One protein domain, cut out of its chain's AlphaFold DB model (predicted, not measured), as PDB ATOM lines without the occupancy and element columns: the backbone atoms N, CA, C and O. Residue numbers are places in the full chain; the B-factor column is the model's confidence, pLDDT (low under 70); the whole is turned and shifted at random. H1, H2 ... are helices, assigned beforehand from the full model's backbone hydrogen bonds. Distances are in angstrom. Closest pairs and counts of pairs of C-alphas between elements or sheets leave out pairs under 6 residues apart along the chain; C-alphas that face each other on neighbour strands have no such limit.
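Overview. This is residues 7 to 116 of the 118 residues of the protein "Integrase/recombinase" of Helicobacter pylori Hp P-23 (UniProt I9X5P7). Four helices, H1 to H4, stand side by side in an up-and-down bundle, each running against the one before it, with H2 slipped lengthwise so that it reaches beyond the others at one end. A fifth helix, H5, crosses H4 near the opposite end, and its residues 109 to 116 stick out free. The printed part has 110 residues with five named helices, H1 H2 H3 H4 H5 along the chain, and no named strand; the class is all helix. It is only just compact, close to loose, with a radius of gyration of the C-alphas of 15.6 A and spans of 44 by 37 by 22 A.

Arrangement. H1, residues 8 to 28, and H2, residues 34 to 49, form a helical hairpin, opposite ways at a shallow tilt of 5 degrees. H1 touches H2 with residues 18 to 26 alone; the closest C-alphas, of His 22 and Gln 44, are 5.2 A apart. H3, residues 53 to 65, forms a hairpin with H2; they only just touch, with 3 pairs of C-alphas within 8 A, through residues 46 to 47 of H2 and 56 to 59 of H3, the closest C-alphas being those of Val 47 and Leu 56 at 6.8 A. H4, residues 69 to 87, forms a third hairpin with H3, their closest C-alphas, of Tyr 64 and Thr 71, 5.9 A apart. H4 also touches H1, opposite ways at a shallow tilt of 6 degrees, the closest C-alphas being those of Ser 10 and Asp 85 at 6.0 A. H2 and H4 are apart. H5, residues 98 to 116, is close to H4 but not clearly touching, with C-alphas of Phe 80 and Phe 104 closest at 7.0 A; they are about perpendicular at 73 degrees, only just past a steep tilt. Every O i to N i+4 pair is within hydrogen-bond range in H2 and H3; in H1 15 of 17 are, in H4 10 of 15, in H5 14 of 15.

Along the chain. H1 begins at C-alpha 8, (180.271, -149.358, 349.678), and is 29.7 A long from first to last C-alpha. H2 is 22.8 A long, H3 18.3 A and H4 29.5 A; H4 ends at C-alpha 87, (166.892, -150.906, 343.277). H5, 27.7 A long, ends at C-alpha 116, (143.777, -156.962, 351.066).

Size, cuts and confidence. The two C-alphas farthest apart, those of Val 34 and Ala 114, are 47.4 A apart. The printed part has no cut. The links H1 to H2, H2 to H3 and H3 to H4 are tight; H4 to H5 is short, with 10 residues. The mean pLDDT of the printed part is 89.9, and residues 112 to 116 are under 70.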
ATOM      1  N   SER A   7     177.653-153.318 348.503       88.31
ATOM      2  CA  SER A   7     178.305-152.152 347.915       88.31
ATOM      3  C   SER A   7     178.799-151.211 349.020       88.31
ATOM      4  O   SER A   7     178.300-151.235 350.149       88.31
ATOM      5  N   ARG A   8     179.776-150.351 348.711       90.94
ATOM      6  CA  ARG A   8     180.271-149.358 349.678       90.94
ATOM      7  C   ARG A   8     179.126-148.514 350.252       90.94
ATOM      8  O   ARG A   8     179.091-148.299 351.458       90.94
ATOM      9  N   VAL A   9     178.189-148.090 349.403       93.06
ATOM     10  CA  VAL A   9     177.052-147.250 349.807       93.06
ATOM     11  C   VAL A   9     176.022-148.052 350.603       93.06
ATOM     12  O   VAL A   9     175.546-147.580 351.629       93.06
ATOM     13  N   SER A  10     175.740-149.299 350.216       92.94
ATOM     14  CA  SER A  10     174.887-150.194 351.011       92.94
ATOM     15  C   SER A  10     175.494-150.432 352.396       92.94
ATOM     16  O   SER A  10     174.793-150.424 353.400       92.94
ATOM     17  N   ARG A  11     176.819-150.591 352.492       93.56
ATOM     18  CA  ARG A  11     177.522-150.727 353.777       93.56
ATOM     19  C   ARG A  11     177.422-149.477 354.638       93.56
ATOM     20  O   ARG A  11     177.231-149.595 355.844       93.56
ATOM     21  N   GLU A  12     177.523-148.302 354.030       95.00
ATOM     22  CA  GLU A  12     177.309-147.028 354.712       95.00
ATOM     23  C   GLU A  12     175.884-146.933 355.277       95.00
ATOM     24  O   GLU A  12     175.715-146.698 356.473       95.00
ATOM     25  N   LEU A  13     174.863-147.234 354.467       95.50
ATOM     26  CA  LEU A  13     173.470-147.253 354.922       95.50
ATOM     27  C   LEU A  13     173.245-148.277 356.046       95.50
ATOM     28  O   LEU A  13     172.600-147.962 357.045       95.50
ATOM     29  N   PHE A  14     173.804-149.484 355.924       95.81
ATOM     30  CA  PHE A  14     173.727-150.504 356.973       95.81
ATOM     31  C   PHE A  14     174.327-150.009 358.289       95.81
ATOM     32  O   PHE A  14     173.698-150.137 359.339       95.81
ATOM     33  N   ASN A  15     175.517-149.407 358.237       95.44
ATOM     34  CA  ASN A  15     176.167-148.850 359.418       95.44
ATOM     35  C   ASN A  15     175.333-147.725 360.041       95.44
ATOM     36  O   ASN A  15     175.224-147.672 361.264       95.44
ATOM     37  N   ASN A  16     174.683-146.884 359.234       95.44
ATOM     38  CA  ASN A  16     173.793-145.836 359.735       95.44
ATOM     39  C   ASN A  16     172.558-146.420 360.437       95.44
ATOM     40  O   ASN A  16     172.221-145.987 361.538       95.44
ATOM     41  N   ILE A  17     171.925-147.450 359.864       95.81
ATOM     42  CA  ILE A  17     170.798-148.161 360.492       95.81
ATOM     43  C   ILE A  17     171.235-148.827 361.807       95.81
ATOM     44  O   ILE A  17     170.527-148.745 362.812       95.81
ATOM     45  N   LYS A  18     172.417-149.454 361.820       95.75
ATOM     46  CA  LYS A  18     173.003-150.092 363.007       95.75
ATOM     47  C   LYS A  18     173.254-149.076 364.123       95.75
ATOM     48  O   LYS A  18     172.799-149.275 365.249       95.75
ATOM     49  N   SER A  19     173.906-147.960 363.801       94.56
ATOM     50  CA  SER A  19     174.169-146.855 364.732       94.56
ATOM     51  C   SER A  19     172.880-146.227 365.262       94.56
ATOM     52  O   SER A  19     172.782-145.923 366.451       94.56
ATOM     53  N   PHE A  20     171.864-146.086 364.408       94.12
ATOM     54  CA  PHE A  20     170.554-145.590 364.812       94.12
ATOM     55  C   PHE A  20     169.892-146.506 365.849       94.12
ATOM     56  O   PHE A  20     169.466-146.021 366.899       94.12
ATOM     57  N   LEU A  21     169.855-147.824 365.610       94.12
ATOM     58  CA  LEU A  21     169.309-148.782 366.579       94.12
ATOM     59  C   LEU A  21     170.094-148.757 367.896       94.12
ATOM     60  O   LEU A  21     169.490-148.657 368.963       94.12
ATOM     61  N   HIS A  22     171.427-148.776 367.822       93.94
ATOM     62  CA  HIS A  22     172.303-148.682 368.991       93.94
ATOM     63  C   HIS A  22     171.974-147.454 369.853       93.94
ATOM     64  O   HIS A  22     171.814-147.564 371.069       93.94
ATOM     65  N   HIS A  23     171.823-146.281 369.233       90.62
ATOM     66  CA  HIS A  23     171.467-145.056 369.944       90.62
ATOM     67  C   HIS A  23     170.047-145.120 370.529       90.62
ATOM     68  O   HIS A  23     169.825-144.757 371.687       90.62
ATOM     69  N   LYS A  24     169.081-145.621 369.752       89.38
ATOM     70  CA  LYS A  24     167.676-145.682 370.161       89.38
ATOM     71  C   LYS A  24     167.420-146.637 371.322       89.38
ATOM     72  O   LYS A  24     166.522-146.347 372.110       89.38
ATOM     73  N   LEU A  25     168.207-147.698 371.499       89.38
ATOM     74  CA  LEU A  25     168.047-148.640 372.617       89.38
ATOM     75  C   LEU A  25     168.018-147.953 373.989       89.38
ATOM     76  O   LEU A  25     167.133-148.243 374.791       89.38
ATOM     77  N   LYS A  26     168.903-146.975 374.221       85.69
ATOM     78  CA  LYS A  26     168.930-146.189 375.467       85.69
ATOM     79  C   LYS A  26     167.639-145.396 375.697       85.69
ATOM     80  O   LYS A  26     167.258-145.157 376.833       85.69
ATOM     81  N   THR A  27     166.980-144.975 374.618       83.38
ATOM     82  CA  THR A  27     165.731-144.196 374.674       83.38
ATOM     83  C   THR A  27     164.476-145.069 374.708       83.38
ATOM     84  O   THR A  27     163.442-144.631 375.198       83.38
ATOM     85  N   MET A  28     164.549-146.293 374.180       81.00
ATOM     86  CA  MET A  28     163.416-147.220 374.073       81.00
ATOM     87  C   MET A  28     163.235-148.094 375.313       81.00
ATOM     88  O   MET A  28     162.140-148.605 375.541       81.00
ATOM     89  N   ILE A  29     164.300-148.299 376.084       81.75
ATOM     90  CA  ILE A  29     164.260-149.021 377.354       81.75
ATOM     91  C   ILE A  29     164.125-147.986 378.469       81.75
ATOM     92  O   ILE A  29     164.960-147.093 378.608       81.75
ATOM     93  N   ARG A  30     163.071-148.100 379.280       79.12
ATOM     94  CA  ARG A  30     162.893-147.246 380.455       79.12
ATOM     95  C   ARG A  30     163.863-147.704 381.544       79.12
ATOM     96  O   ARG A  30     163.660-148.754 382.136       79.12
ATOM     97  N   ILE A  31     164.901-146.915 381.803       81.06
ATOM     98  CA  ILE A  31     165.900-147.227 382.830       81.06
ATOM     99  C   ILE A  31     165.333-146.834 384.197       81.06
ATOM    100  O   ILE A  31     165.153-145.649 384.472       81.06
ATOM    101  N   GLN A  32     165.028-147.822 385.036       82.75
ATOM    102  CA  GLN A  32     164.578-147.624 386.420       82.75
ATOM    103  C   GLN A  32     165.564-148.214 387.436       82.75
ATOM    104  O   GLN A  32     165.504-147.893 388.619       82.75
ATOM    105  N   SER A  33     166.482-149.062 386.973       85.00
ATOM    106  CA  SER A  33     167.449-149.782 387.791       85.00
ATOM    107  C   SER A  33     168.787-149.975 387.070       85.00
ATOM    108  O   SER A  33     168.904-149.816 385.852       85.00
ATOM    109  N   VAL A  34     169.808-150.385 387.829       84.62
ATOM    110  CA  VAL A  34     171.107-150.807 387.276       84.62
ATOM    111  C   VAL A  34     170.948-152.012 386.344       84.62
ATOM    112  O   VAL A  34     171.644-152.093 385.333       84.62
ATOM    113  N   ASN A  35     169.997-152.909 386.625       87.81
ATOM    114  CA  ASN A  35     169.713-154.066 385.775       87.81
ATOM    115  C   ASN A  35     169.208-153.637 384.390       87.81
ATOM    116  O   ASN A  35     169.623-154.209 383.383       87.81
ATOM    117  N   ASP A  36     168.378-152.592 384.320       83.56
ATOM    118  CA  ASP A  36     167.905-152.048 383.042       83.56
ATOM    119  C   ASP A  36     169.058-151.434 382.245       83.56
ATOM    120  O   ASP A  36     169.158-151.631 381.035       83.56
ATOM    121  N   LEU A  37     169.969-150.729 382.926       86.88
ATOM    122  CA  LEU A  37     171.159-150.160 382.298       86.88
ATOM    123  C   LEU A  37     172.089-151.257 381.757       86.88
ATOM    124  O   LEU A  37     172.545-151.164 380.619       86.88
ATOM    125  N   GLN A  38     172.334-152.317 382.530       90.31
ATOM    126  CA  GLN A  38     173.112-153.473 382.071       90.31
ATOM    127  C   GLN A  38     172.462-154.149 380.860       90.31
ATOM    128  O   GLN A  38     173.157-154.552 379.926       90.31
ATOM    129  N   LEU A  39     171.131-154.242 380.842       89.31
ATOM    130  CA  LEU A  39     170.394-154.794 379.712       89.31
ATOM    131  C   LEU A  39     170.545-153.915 378.458       89.31
ATOM    132  O   LEU A  39     170.792-154.454 377.380       89.31
ATOM    133  N   VAL A  40     170.456-152.585 378.591       89.75
ATOM    134  CA  VAL A  40     170.712-151.632 377.492       89.75
ATOM    135  C   VAL A  40     172.111-151.838 376.917       89.75
ATOM    136  O   VAL A  40     172.232-152.022 375.706       89.75
ATOM    137  N   LEU A  41     173.142-151.853 377.768       91.50
ATOM    138  CA  LEU A  41     174.540-152.005 377.347       91.50
ATOM    139  C   LEU A  41     174.764-153.338 376.625       91.50
ATOM    140  O   LEU A  41     175.259-153.360 375.503       91.50
ATOM    141  N   LYS A  42     174.265-154.441 377.196       93.44
ATOM    142  CA  LYS A  42     174.322-155.770 376.570       93.44
ATOM    143  C   LYS A  42     173.714-155.783 375.167       93.44
ATOM    144  O   LYS A  42     174.221-156.460 374.272       93.44
ATOM    145  N   TRP A  43     172.584-155.108 374.971       92.69
ATOM    146  CA  TRP A  43     171.946-155.048 373.658       92.69
ATOM    147  C   TRP A  43     172.672-154.119 372.697       92.69
ATOM    148  O   TRP A  43     172.754-154.439 371.513       92.69
ATOM    149  N   GLN A  44     173.224-153.014 373.190       93.75
ATOM    150  CA  GLN A  44     174.066-152.117 372.410       93.75
ATOM    151  C   GLN A  44     175.302-152.840 371.863       93.75
ATOM    152  O   GLN A  44     175.526-152.797 370.653       93.75
ATOM    153  N   ASP A  45     176.011-153.599 372.698       94.69
ATOM    154  CA  ASP A  45     177.169-154.393 372.273       94.69
ATOM    155  C   ASP A  45     176.786-155.392 371.171       94.69
ATOM    156  O   ASP A  45     177.386-155.420 370.095       94.69
ATOM    157  N   ARG A  46     175.682-156.125 371.365       95.69
ATOM    158  CA  ARG A  46     175.159-157.065 370.357       95.69
ATOM    159  C   ARG A  46     174.761-156.397 369.044       95.69
ATOM    160  O   ARG A  46     174.878-157.010 367.982       95.69
ATOM    161  N   VAL A  47     174.266-155.158 369.086       95.31
ATOM    162  CA  VAL A  47     173.991-154.392 367.863       95.31
ATOM    163  C   VAL A  47     175.295-154.117 367.122       95.31
ATOM    164  O   VAL A  47     175.335-154.294 365.908       95.31
ATOM    165  N   LEU A  48     176.366-153.729 367.818       92.94
ATOM    166  CA  LEU A  48     177.659-153.433 367.192       92.94
ATOM    167  C   LEU A  48     178.295-154.670 366.544       92.94
ATOM    168  O   LEU A  48     178.864-154.542 365.453       92.94
ATOM    169  N   GLU A  49     178.119-155.845 367.153       95.00
ATOM    170  CA  GLU A  49     178.586-157.145 366.647       95.00
ATOM    171  C   GLU A  49     177.921-157.567 365.325       95.00
ATOM    172  O   GLU A  49     178.508-158.334 364.559       95.00
ATOM    173  N   CYS A  50     176.726-157.056 365.008       95.31
ATOM    174  CA  CYS A  50     176.012-157.426 363.787       95.31
ATOM    175  C   CYS A  50     176.785-157.008 362.520       95.31
ATOM    176  O   CYS A  50     177.001-155.819 362.263       95.31
ATOM    177  N   GLN A  51     177.137-158.004 361.695       92.19
ATOM    178  CA  GLN A  51     177.846-157.828 360.416       92.19
ATOM    179  C   GLN A  51     176.933-157.900 359.182       92.19
ATOM    180  O   GLN A  51     177.384-157.663 358.065       92.19
ATOM    181  N   SER A  52     175.655-158.241 359.361       92.81
ATOM    182  CA  SER A  52     174.691-158.377 358.267       92.81
ATOM    183  C   SER A  52     173.307-157.871 358.663       92.81
ATOM    184  O   SER A  52     172.946-157.841 359.844       92.81
ATOM    185  N   LEU A  53     172.500-157.508 357.659       93.69
ATOM    186  CA  LEU A  53     171.103-157.123 357.869       93.69
ATOM    187  C   LEU A  53     170.289-158.264 358.493       93.69
ATOM    188  O   LEU A  53     169.426-158.007 359.326       93.69
ATOM    189  N   ILE A  54     170.578-159.517 358.125       94.25
ATOM    190  CA  ILE A  54     169.902-160.704 358.668       94.25
ATOM    191  C   ILE A  54     170.138-160.799 360.180       94.25
ATOM    192  O   ILE A  54     169.174-160.863 360.940       94.25
ATOM    193  N   ALA A  55     171.395-160.703 360.623       95.75
ATOM    194  CA  ALA A  55     171.731-160.725 362.046       95.75
ATOM    195  C   ALA A  55     171.053-159.569 362.806       95.75
ATOM    196  O   ALA A  55     170.488-159.770 363.883       95.75
ATOM    197  N   LEU A  56     171.034-158.370 362.212       96.19
ATOM    198  CA  LEU A  56     170.395-157.199 362.811       96.19
ATOM    199  C   LEU A  56     168.864-157.351 362.904       96.19
ATOM    200  O   LEU A  56     168.272-156.981 363.918       96.19
ATOM    201  N   LYS A  57     168.215-157.946 361.892       96.38
ATOM    202  CA  LYS A  57     166.778-158.281 361.897       96.38
ATOM    203  C   LYS A  57     166.436-159.287 362.994       96.38
ATOM    204  O   LYS A  57     165.462-159.093 363.724       96.38
ATOM    205  N   GLU A  58     167.227-160.348 363.127       96.25
ATOM    206  CA  GLU A  58     167.043-161.358 364.172       96.25
ATOM    207  C   GLU A  58     167.220-160.769 365.571       96.25
ATOM    208  O   GLU A  58     166.417-161.040 366.469       96.25
ATOM    209  N   LEU A  59     168.238-159.924 365.753       95.81
ATOM    210  CA  LEU A  59     168.456-159.200 366.998       95.81
ATOM    211  C   LEU A  59     167.262-158.299 367.328       95.81
ATOM    212  O   LEU A  59     166.743-158.347 368.442       95.81
ATOM    213  N   ASN A  60     166.770-157.544 366.346       94.81
ATOM    214  CA  ASN A  60     165.603-156.681 366.503       94.81
ATOM    215  C   ASN A  60     164.340-157.465 366.886       94.81
ATOM    216  O   ASN A  60     163.573-157.030 367.741       94.81
ATOM    217  N   ARG A  61     164.142-158.659 366.313       94.69
ATOM    218  CA  ARG A  61     163.042-159.558 366.693       94.69
ATOM    219  C   ARG A  61     163.166-160.033 368.142       94.69
ATOM    220  O   ARG A  61     162.163-160.074 368.850       94.69
ATOM    221  N   LYS A  62     164.379-160.363 368.603       94.06
ATOM    222  CA  LYS A  62     164.629-160.726 370.009       94.06
ATOM    223  C   LYS A  62     164.286-159.564 370.946       94.06
ATOM    224  O   LYS A  62     163.570-159.783 371.916       94.06
ATOM    225  N   LEU A  63     164.725-158.345 370.622       92.00
ATOM    226  CA  LEU A  63     164.408-157.131 371.388       92.00
ATOM    227  C   LEU A  63     162.893-156.891 371.479       92.00
ATOM    228  O   LEU A  63     162.362-156.659 372.565       92.00
ATOM    229  N   TYR A  64     162.191-157.001 370.350       91.88
ATOM    230  CA  TYR A  64     160.737-156.853 370.293       91.88
ATOM    231  C   TYR A  64     160.020-157.873 371.189       91.88
ATOM    232  O   TYR A  64     159.178-157.500 372.006       91.88
ATOM    233  N   ASN A  65     160.401-159.151 371.089       90.38
ATOM    234  CA  ASN A  65     159.819-160.239 371.880       90.38
ATOM    235  C   ASN A  65     160.098-160.107 373.386       90.38
ATOM    236  O   ASN A  65     159.354-160.657 374.192       90.38
ATOM    237  N   GLN A  66     161.136-159.365 373.773       87.75
ATOM    238  CA  GLN A  66     161.444-159.043 375.169       87.75
ATOM    239  C   GLN A  66     160.705-157.809 375.701       87.75
ATOM    240  O   GLN A  66     160.970-157.361 376.812       87.75
ATOM    241  N   GLY A  67     159.773-157.247 374.929       85.62
ATOM    242  CA  GLY A  67     158.949-156.121 375.360       85.62
ATOM    243  C   GLY A  67     159.483-154.750 374.950       85.62
ATOM    244  O   GLY A  67     158.805-153.753 375.194       85.62
ATOM    245  N   ILE A  68     160.616-154.666 374.242       87.62
ATOM    246  CA  ILE A  68     161.131-153.407 373.676       87.62
ATOM    247  C   ILE A  68     160.382-153.116 372.366       87.62
ATOM    248  O   ILE A  68     160.938-153.131 371.266       87.62
ATOM    249  N   ARG A  69     159.067-152.893 372.473       85.75
ATOM    250  CA  ARG A  69     158.127-152.850 371.337       85.75
ATOM    251  C   ARG A  69     158.410-151.720 370.349       85.75
ATOM    252  O   ARG A  69     158.110-151.860 369.168       85.75
ATOM    253  N   HIS A  70     159.039-150.634 370.800       86.44
ATOM    254  CA  HIS A  70     159.423-149.506 369.946       86.44
ATOM    255  C   HIS A  70     160.403-149.895 368.829       86.44
ATOM    256  O   HIS A  70     160.470-149.207 367.815       86.44
ATOM    257  N   THR A  71     161.088-151.038 368.950       90.50
ATOM    258  CA  THR A  71     161.933-151.596 367.882       90.50
ATOM    259  C   THR A  71     161.159-151.996 366.621       90.50
ATOM    260  O   THR A  71     161.773-152.242 365.582       90.50
ATOM    261  N   ILE A  72     159.818-151.996 366.651       90.00
ATOM    262  CA  ILE A  72     158.974-152.169 365.460       90.00
ATOM    263  C   ILE A  72     159.306-151.151 364.359       90.00
ATOM    264  O   ILE A  72     159.285-151.500 363.183       90.00
ATOM    265  N   MET A  73     159.719-149.927 364.721       90.25
ATOM    266  CA  MET A  73     160.096-148.892 363.749       90.25
ATOM    267  C   MET A  73     161.267-149.311 362.850       90.25
ATOM    268  O   MET A  73     161.375-148.860 361.711       90.25
ATOM    269  N   MET A  74     162.124-150.219 363.330       94.75
ATOM    270  CA  MET A  74     163.248-150.729 362.550       94.75
ATOM    271  C   MET A  74     162.793-151.571 361.361       94.75
ATOM    272  O   MET A  74     163.530-151.667 360.386       94.75
ATOM    273  N   GLN A  75     161.586-152.149 361.394       92.00
ATOM    274  CA  GLN A  75     161.062-152.914 360.262       92.00
ATOM    275  C   GLN A  75     160.973-152.056 358.998       92.00
ATOM    276  O   GLN A  75     161.385-152.513 357.934       92.00
ATOM    277  N   GLY A  76     160.526-150.801 359.122       93.25
ATOM    278  CA  GLY A  76     160.500-149.857 358.002       93.25
ATOM    279  C   GLY A  76     161.898-149.591 357.439       93.25
ATOM    280  O   GLY A  76     162.096-149.661 356.230       93.25
ATOM    281  N   LEU A  77     162.890-149.390 358.313       95.38
ATOM    282  CA  LEU A  77     164.286-149.181 357.909       95.38
ATOM    283  C   LEU A  77     164.902-150.418 357.251       95.38
ATOM    284  O   LEU A  77     165.672-150.294 356.304       95.38
ATOM    285  N   PHE A  78     164.556-151.618 357.715       95.94
ATOM    286  CA  PHE A  78     165.036-152.851 357.099       95.94
ATOM    287  C   PHE A  78     164.418-153.095 355.723       95.94
ATOM    288  O   PHE A  78     165.129-153.499 354.807       95.94
ATOM    289  N   LEU A  79     163.120-152.821 355.565       95.12
ATOM    290  CA  LEU A  79     162.455-152.864 354.262       95.12
ATOM    291  C   LEU A  79     163.056-151.829 353.309       95.12
ATOM    292  O   LEU A  79     163.268-152.127 352.134       95.12
ATOM    293  N   PHE A  80     163.365-150.634 353.819       95.62
ATOM    294  CA  PHE A  80     164.033-149.601 353.037       95.62
ATOM    295  C   PHE A  80     165.425-150.045 352.605       95.62
ATOM    296  O   PHE A  80     165.765-149.890 351.439       95.62
ATOM    297  N   PHE A  81     166.210-150.655 353.496       95.31
ATOM    298  CA  PHE A  81     167.517-151.199 353.138       95.31
ATOM    299  C   PHE A  81     167.413-152.215 351.996       95.31
ATOM    300  O   PHE A  81     168.170-152.138 351.037       95.31
ATOM    301  N   GLU A  82     166.466-153.152 352.074       93.88
ATOM    302  CA  GLU A  82     166.268-154.152 351.020       93.88
ATOM    303  C   GLU A  82     165.815-153.517 349.706       93.88
ATOM    304  O   GLU A  82     166.244-153.940 348.635       93.88
ATOM    305  N   TYR A  83     164.966-152.489 349.756       93.19
ATOM    306  CA  TYR A  83     164.611-151.713 348.570       93.19
ATOM    307  C   TYR A  83     165.837-151.008 347.979       93.19
ATOM    308  O   TYR A  83     166.089-151.111 346.779       93.19
ATOM    309  N   PHE A  84     166.610-150.342 348.834       93.75
ATOM    310  CA  PHE A  84     167.795-149.583 348.474       93.75
ATOM    311  C   PHE A  84     168.840-150.473 347.805       93.75
ATOM    312  O   PHE A  84     169.235-150.199 346.678       93.75
ATOM    313  N   ASP A  85     169.224-151.576 348.450       91.19
ATOM    314  CA  ASP A  85     170.275-152.474 347.963       91.19
ATOM    315  C   ASP A  85     169.910-153.126 346.619       91.19
ATOM    316  O   ASP A  85     170.769-153.332 345.764       91.19
ATOM    317  N   ASN A  86     168.618-153.388 346.395       88.62
ATOM    318  CA  ASN A  86     168.142-154.029 345.170       88.62
ATOM    319  C   ASN A  86     167.870-153.054 344.015       88.62
ATOM    320  O   ASN A  86     167.955-153.454 342.852       88.62
ATOM    321  N   ARG A  87     167.460-151.810 344.299       87.62
ATOM    322  CA  ARG A  87     166.892-150.906 343.277       87.62
ATOM    323  C   ARG A  87     167.616-149.579 343.140       87.62
ATOM    324  O   ARG A  87     167.599-149.000 342.057       87.62
ATOM    325  N   ILE A  88     168.253-149.098 344.200       88.19
ATOM    326  CA  ILE A  88     168.883-147.784 344.221       88.19
ATOM    327  C   ILE A  88     170.387-147.949 343.987       88.19
ATOM    328  O   ILE A  88     171.115-148.519 344.794       88.19
ATOM    329  N   LYS A  89     170.880-147.406 342.870       87.06
ATOM    330  CA  LYS A  89     172.314-147.361 342.557       87.06
ATOM    331  C   LYS A  89     172.824-145.936 342.718       87.06
ATOM    332  O   LYS A  89     172.669-145.116 341.819       87.06
ATOM    333  N   LEU A  90     173.449-145.650 343.856       89.25
ATOM    334  CA  LEU A  90     174.042-144.343 344.142       89.25
ATOM    335  C   LEU A  90     175.564-144.425 344.199       89.25
ATOM    336  O   LEU A  90     176.135-145.435 344.603       89.25
ATOM    337  N   LYS A  91     176.223-143.316 343.850       89.12
ATOM    338  CA  LYS A  91     177.668-143.141 344.075       89.12
ATOM    339  C   LYS A  91     177.994-142.846 345.543       89.12
ATOM    340  O   LYS A  91     179.096-143.136 345.997       89.12
ATOM    341  N   SER A  92     177.044-142.277 346.284       91.19
ATOM    342  CA  SER A  92     177.149-142.006 347.719       91.19
ATOM    343  C   SER A  92     175.769-141.755 348.314       91.19
ATOM    344  O   SER A  92     174.871-141.309 347.599       91.19
ATOM    345  N   LEU A  93     175.618-142.017 349.614       91.94
ATOM    346  CA  LEU A  93     174.351-141.900 350.327       91.94
ATOM    347  C   LEU A  93     173.827-140.455 350.395       91.94
ATOM    348  O   LEU A  93     172.620-140.269 350.460       91.94
ATOM    349  N   HIS A  94     174.695-139.441 350.289       91.81
ATOM    350  CA  HIS A  94     174.266-138.034 350.203       91.81
ATOM    351  C   HIS A  94     173.443-137.715 348.948       91.81
ATOM    352  O   HIS A  94     172.772-136.694 348.910       91.81
ATOM    353  N   ASN A  95     173.502-138.571 347.923       93.94
ATOM    354  CA  ASN A  95     172.702-138.429 346.706       93.94
ATOM    355  C   ASN A  95     171.338-139.124 346.813       93.94
ATOM    356  O   ASN A  95     170.644-139.238 345.807       93.94
ATOM    357  N   LEU A  96     170.987-139.660 347.987       94.19
ATOM    358  CA  LEU A  96     169.661-140.214 348.214       94.19
ATOM    359  C   LEU A  96     168.652-139.066 348.202       94.19
ATOM    360  O   LEU A  96     168.648-138.237 349.110       94.19
ATOM    361  N   ALA A  97     167.819-139.032 347.168       94.06
ATOM    362  CA  ALA A  97     166.806-138.002 346.992       94.06
ATOM    363  C   ALA A  97     165.507-138.361 347.730       94.06
ATOM    364  O   ALA A  97     165.189-139.543 347.914       94.06
ATOM    365  N   GLU A  98     164.736-137.347 348.126       94.12
ATOM    366  CA  GLU A  98     163.450-137.536 348.808       94.12
ATOM    367  C   GLU A  98     162.473-138.328 347.937       94.12
ATOM    368  O   GLU A  98     161.790-139.222 348.435       94.12
ATOM    369  N   GLU A  99     162.477-138.095 346.623       94.50
ATOM    370  CA  GLU A  99     161.650-138.800 345.647       94.50
ATOM    371  C   GLU A  99     161.878-140.315 345.699       94.50
ATOM    372  O   GLU A  99     160.921-141.082 345.666       94.50
ATOM    373  N   GLN A 100     163.124-140.770 345.877       93.56
ATOM    374  CA  GLN A 100     163.447-142.200 345.972       93.56
ATOM    375  C   GLN A 100     162.893-142.831 347.259       93.56
ATOM    376  O   GLN A 100     162.512-144.006 347.275       93.56
ATOM    377  N   VAL A 101     162.841-142.058 348.346       94.12
ATOM    378  CA  VAL A 101     162.233-142.480 349.616       94.12
ATOM    379  C   VAL A 101     160.709-142.497 349.490       94.12
ATOM    380  O   VAL A 101     160.065-143.452 349.923       94.12
ATOM    381  N   ILE A 102     160.126-141.483 348.852       94.81
ATOM    382  CA  ILE A 102     158.689-141.381 348.590       94.81
ATOM    383  C   ILE A 102     158.217-142.538 347.698       94.81
ATOM    384  O   ILE A 102     157.224-143.195 348.016       94.81
ATOM    385  N   GLU A 103     158.951-142.863 346.632       94.12
ATOM    386  CA  GLU A 103     158.678-144.019 345.772       94.12
ATOM    387  C   GLU A 103     158.675-145.336 346.554       94.12
ATOM    388  O   GLU A 103     157.796-146.180 346.352       94.12
ATOM    389  N   PHE A 104     159.624-145.512 347.478       94.62
ATOM    390  CA  PHE A 104     159.640-146.665 348.374       94.62
ATOM    391  C   PHE A 104     158.370-146.736 349.232       94.62
ATOM    392  O   PHE A 104     157.749-147.800 349.311       94.62
ATOM    393  N   LEU A 105     157.956-145.621 349.843       94.31
ATOM    394  CA  LEU A 105     156.759-145.561 350.685       94.31
ATOM    395  C   LEU A 105     155.486-145.871 349.886       94.31
ATOM    396  O   LEU A 105     154.681-146.700 350.315       94.31
ATOM    397  N   PHE A 106     155.330-145.292 348.690       93.00
ATOM    398  CA  PHE A 106     154.215-145.621 347.797       93.00
ATOM    399  C   PHE A 106     154.242-147.087 347.356       93.00
ATOM    400  O   PHE A 106     153.204-147.750 347.320       93.00
ATOM    401  N   GLY A 107     155.428-147.617 347.049       90.81
ATOM    402  CA  GLY A 107     155.611-149.022 346.701       90.81
ATOM    403  C   GLY A 107     155.229-149.972 347.839       90.81
ATOM    404  O   GLY A 107     154.661-151.037 347.581       90.81
ATOM    405  N   LEU A 108     155.499-149.599 349.092       89.12
ATOM    406  CA  LEU A 108     155.044-150.347 350.264       89.12
ATOM    407  C   LEU A 108     153.520-150.304 350.413       89.12
ATOM    408  O   LEU A 108     152.912-151.361 350.581       89.12
ATOM    409  N   ALA A 109     152.911-149.121 350.301       88.94
ATOM    410  CA  ALA A 109     151.466-148.953 350.439       88.94
ATOM    411  C   ALA A 109     150.687-149.785 349.403       88.94
ATOM    412  O   ALA A 109     149.800-150.559 349.766       88.94
ATOM    413  N   LYS A 110     151.092-149.736 348.125       85.31
ATOM    414  CA  LYS A 110     150.458-150.517 347.045       85.31
ATOM    415  C   LYS A 110     150.565-152.031 347.244       85.31
ATOM    416  O   LYS A 110     149.632-152.772 346.949       85.31
ATOM    417  N   LYS A 111     151.695-152.525 347.765       77.00
ATOM    418  CA  LYS A 111     151.856-153.961 348.073       77.00
ATOM    419  C   LYS A 111     150.906-154.436 349.170       77.00
ATOM    420  O   LYS A 111     150.596-155.623 349.223       77.00
ATOM    421  N   GLN A 112     150.501-153.542 350.065       63.78
ATOM    422  CA  GLN A 112     149.585-153.857 351.151       63.78
ATOM    423  C   GLN A 112     148.130-153.854 350.669       63.78
ATOM    424  O   GLN A 112     147.375-154.739 351.055       63.78
ATOM    425  N   GLU A 113     147.782-152.953 349.747       57.81
ATOM    426  CA  GLU A 113     146.498-152.947 349.031       57.81
ATOM    427  C   GLU A 113     146.275-154.255 348.251       57.81
ATOM    428  O   GLU A 113     145.259-154.920 348.427       57.81
ATOM    429  N   ALA A 114     147.274-154.713 347.491       61.78
ATOM    430  CA  ALA A 114     147.180-155.961 346.726       61.78
ATOM    431  C   ALA A 114     146.992-157.228 347.589       61.78
ATOM    432  O   ALA A 114     146.507-158.234 347.089       61.78
ATOM    433  N   LYS A 115     147.377-157.199 348.874       59.16
ATOM    434  CA  LYS A 115     147.152-158.309 349.822       59.16
ATOM    435  C   LYS A 115     145.780-158.278 350.492       59.16
ATOM    436  O   LYS A 115     145.402-159.263 351.113       59.16
ATOM    437  N   LEU A 116     145.098-157.135 350.462       53.84
ATOM    438  CA  LEU A 116     143.777-156.962 351.066       53.84
ATOM    439  C   LEU A 116     142.648-157.238 350.066       53.84
ATOM    440  O   LEU A 116     141.541-157.558 350.487       53.84
TER     441      LEU A 116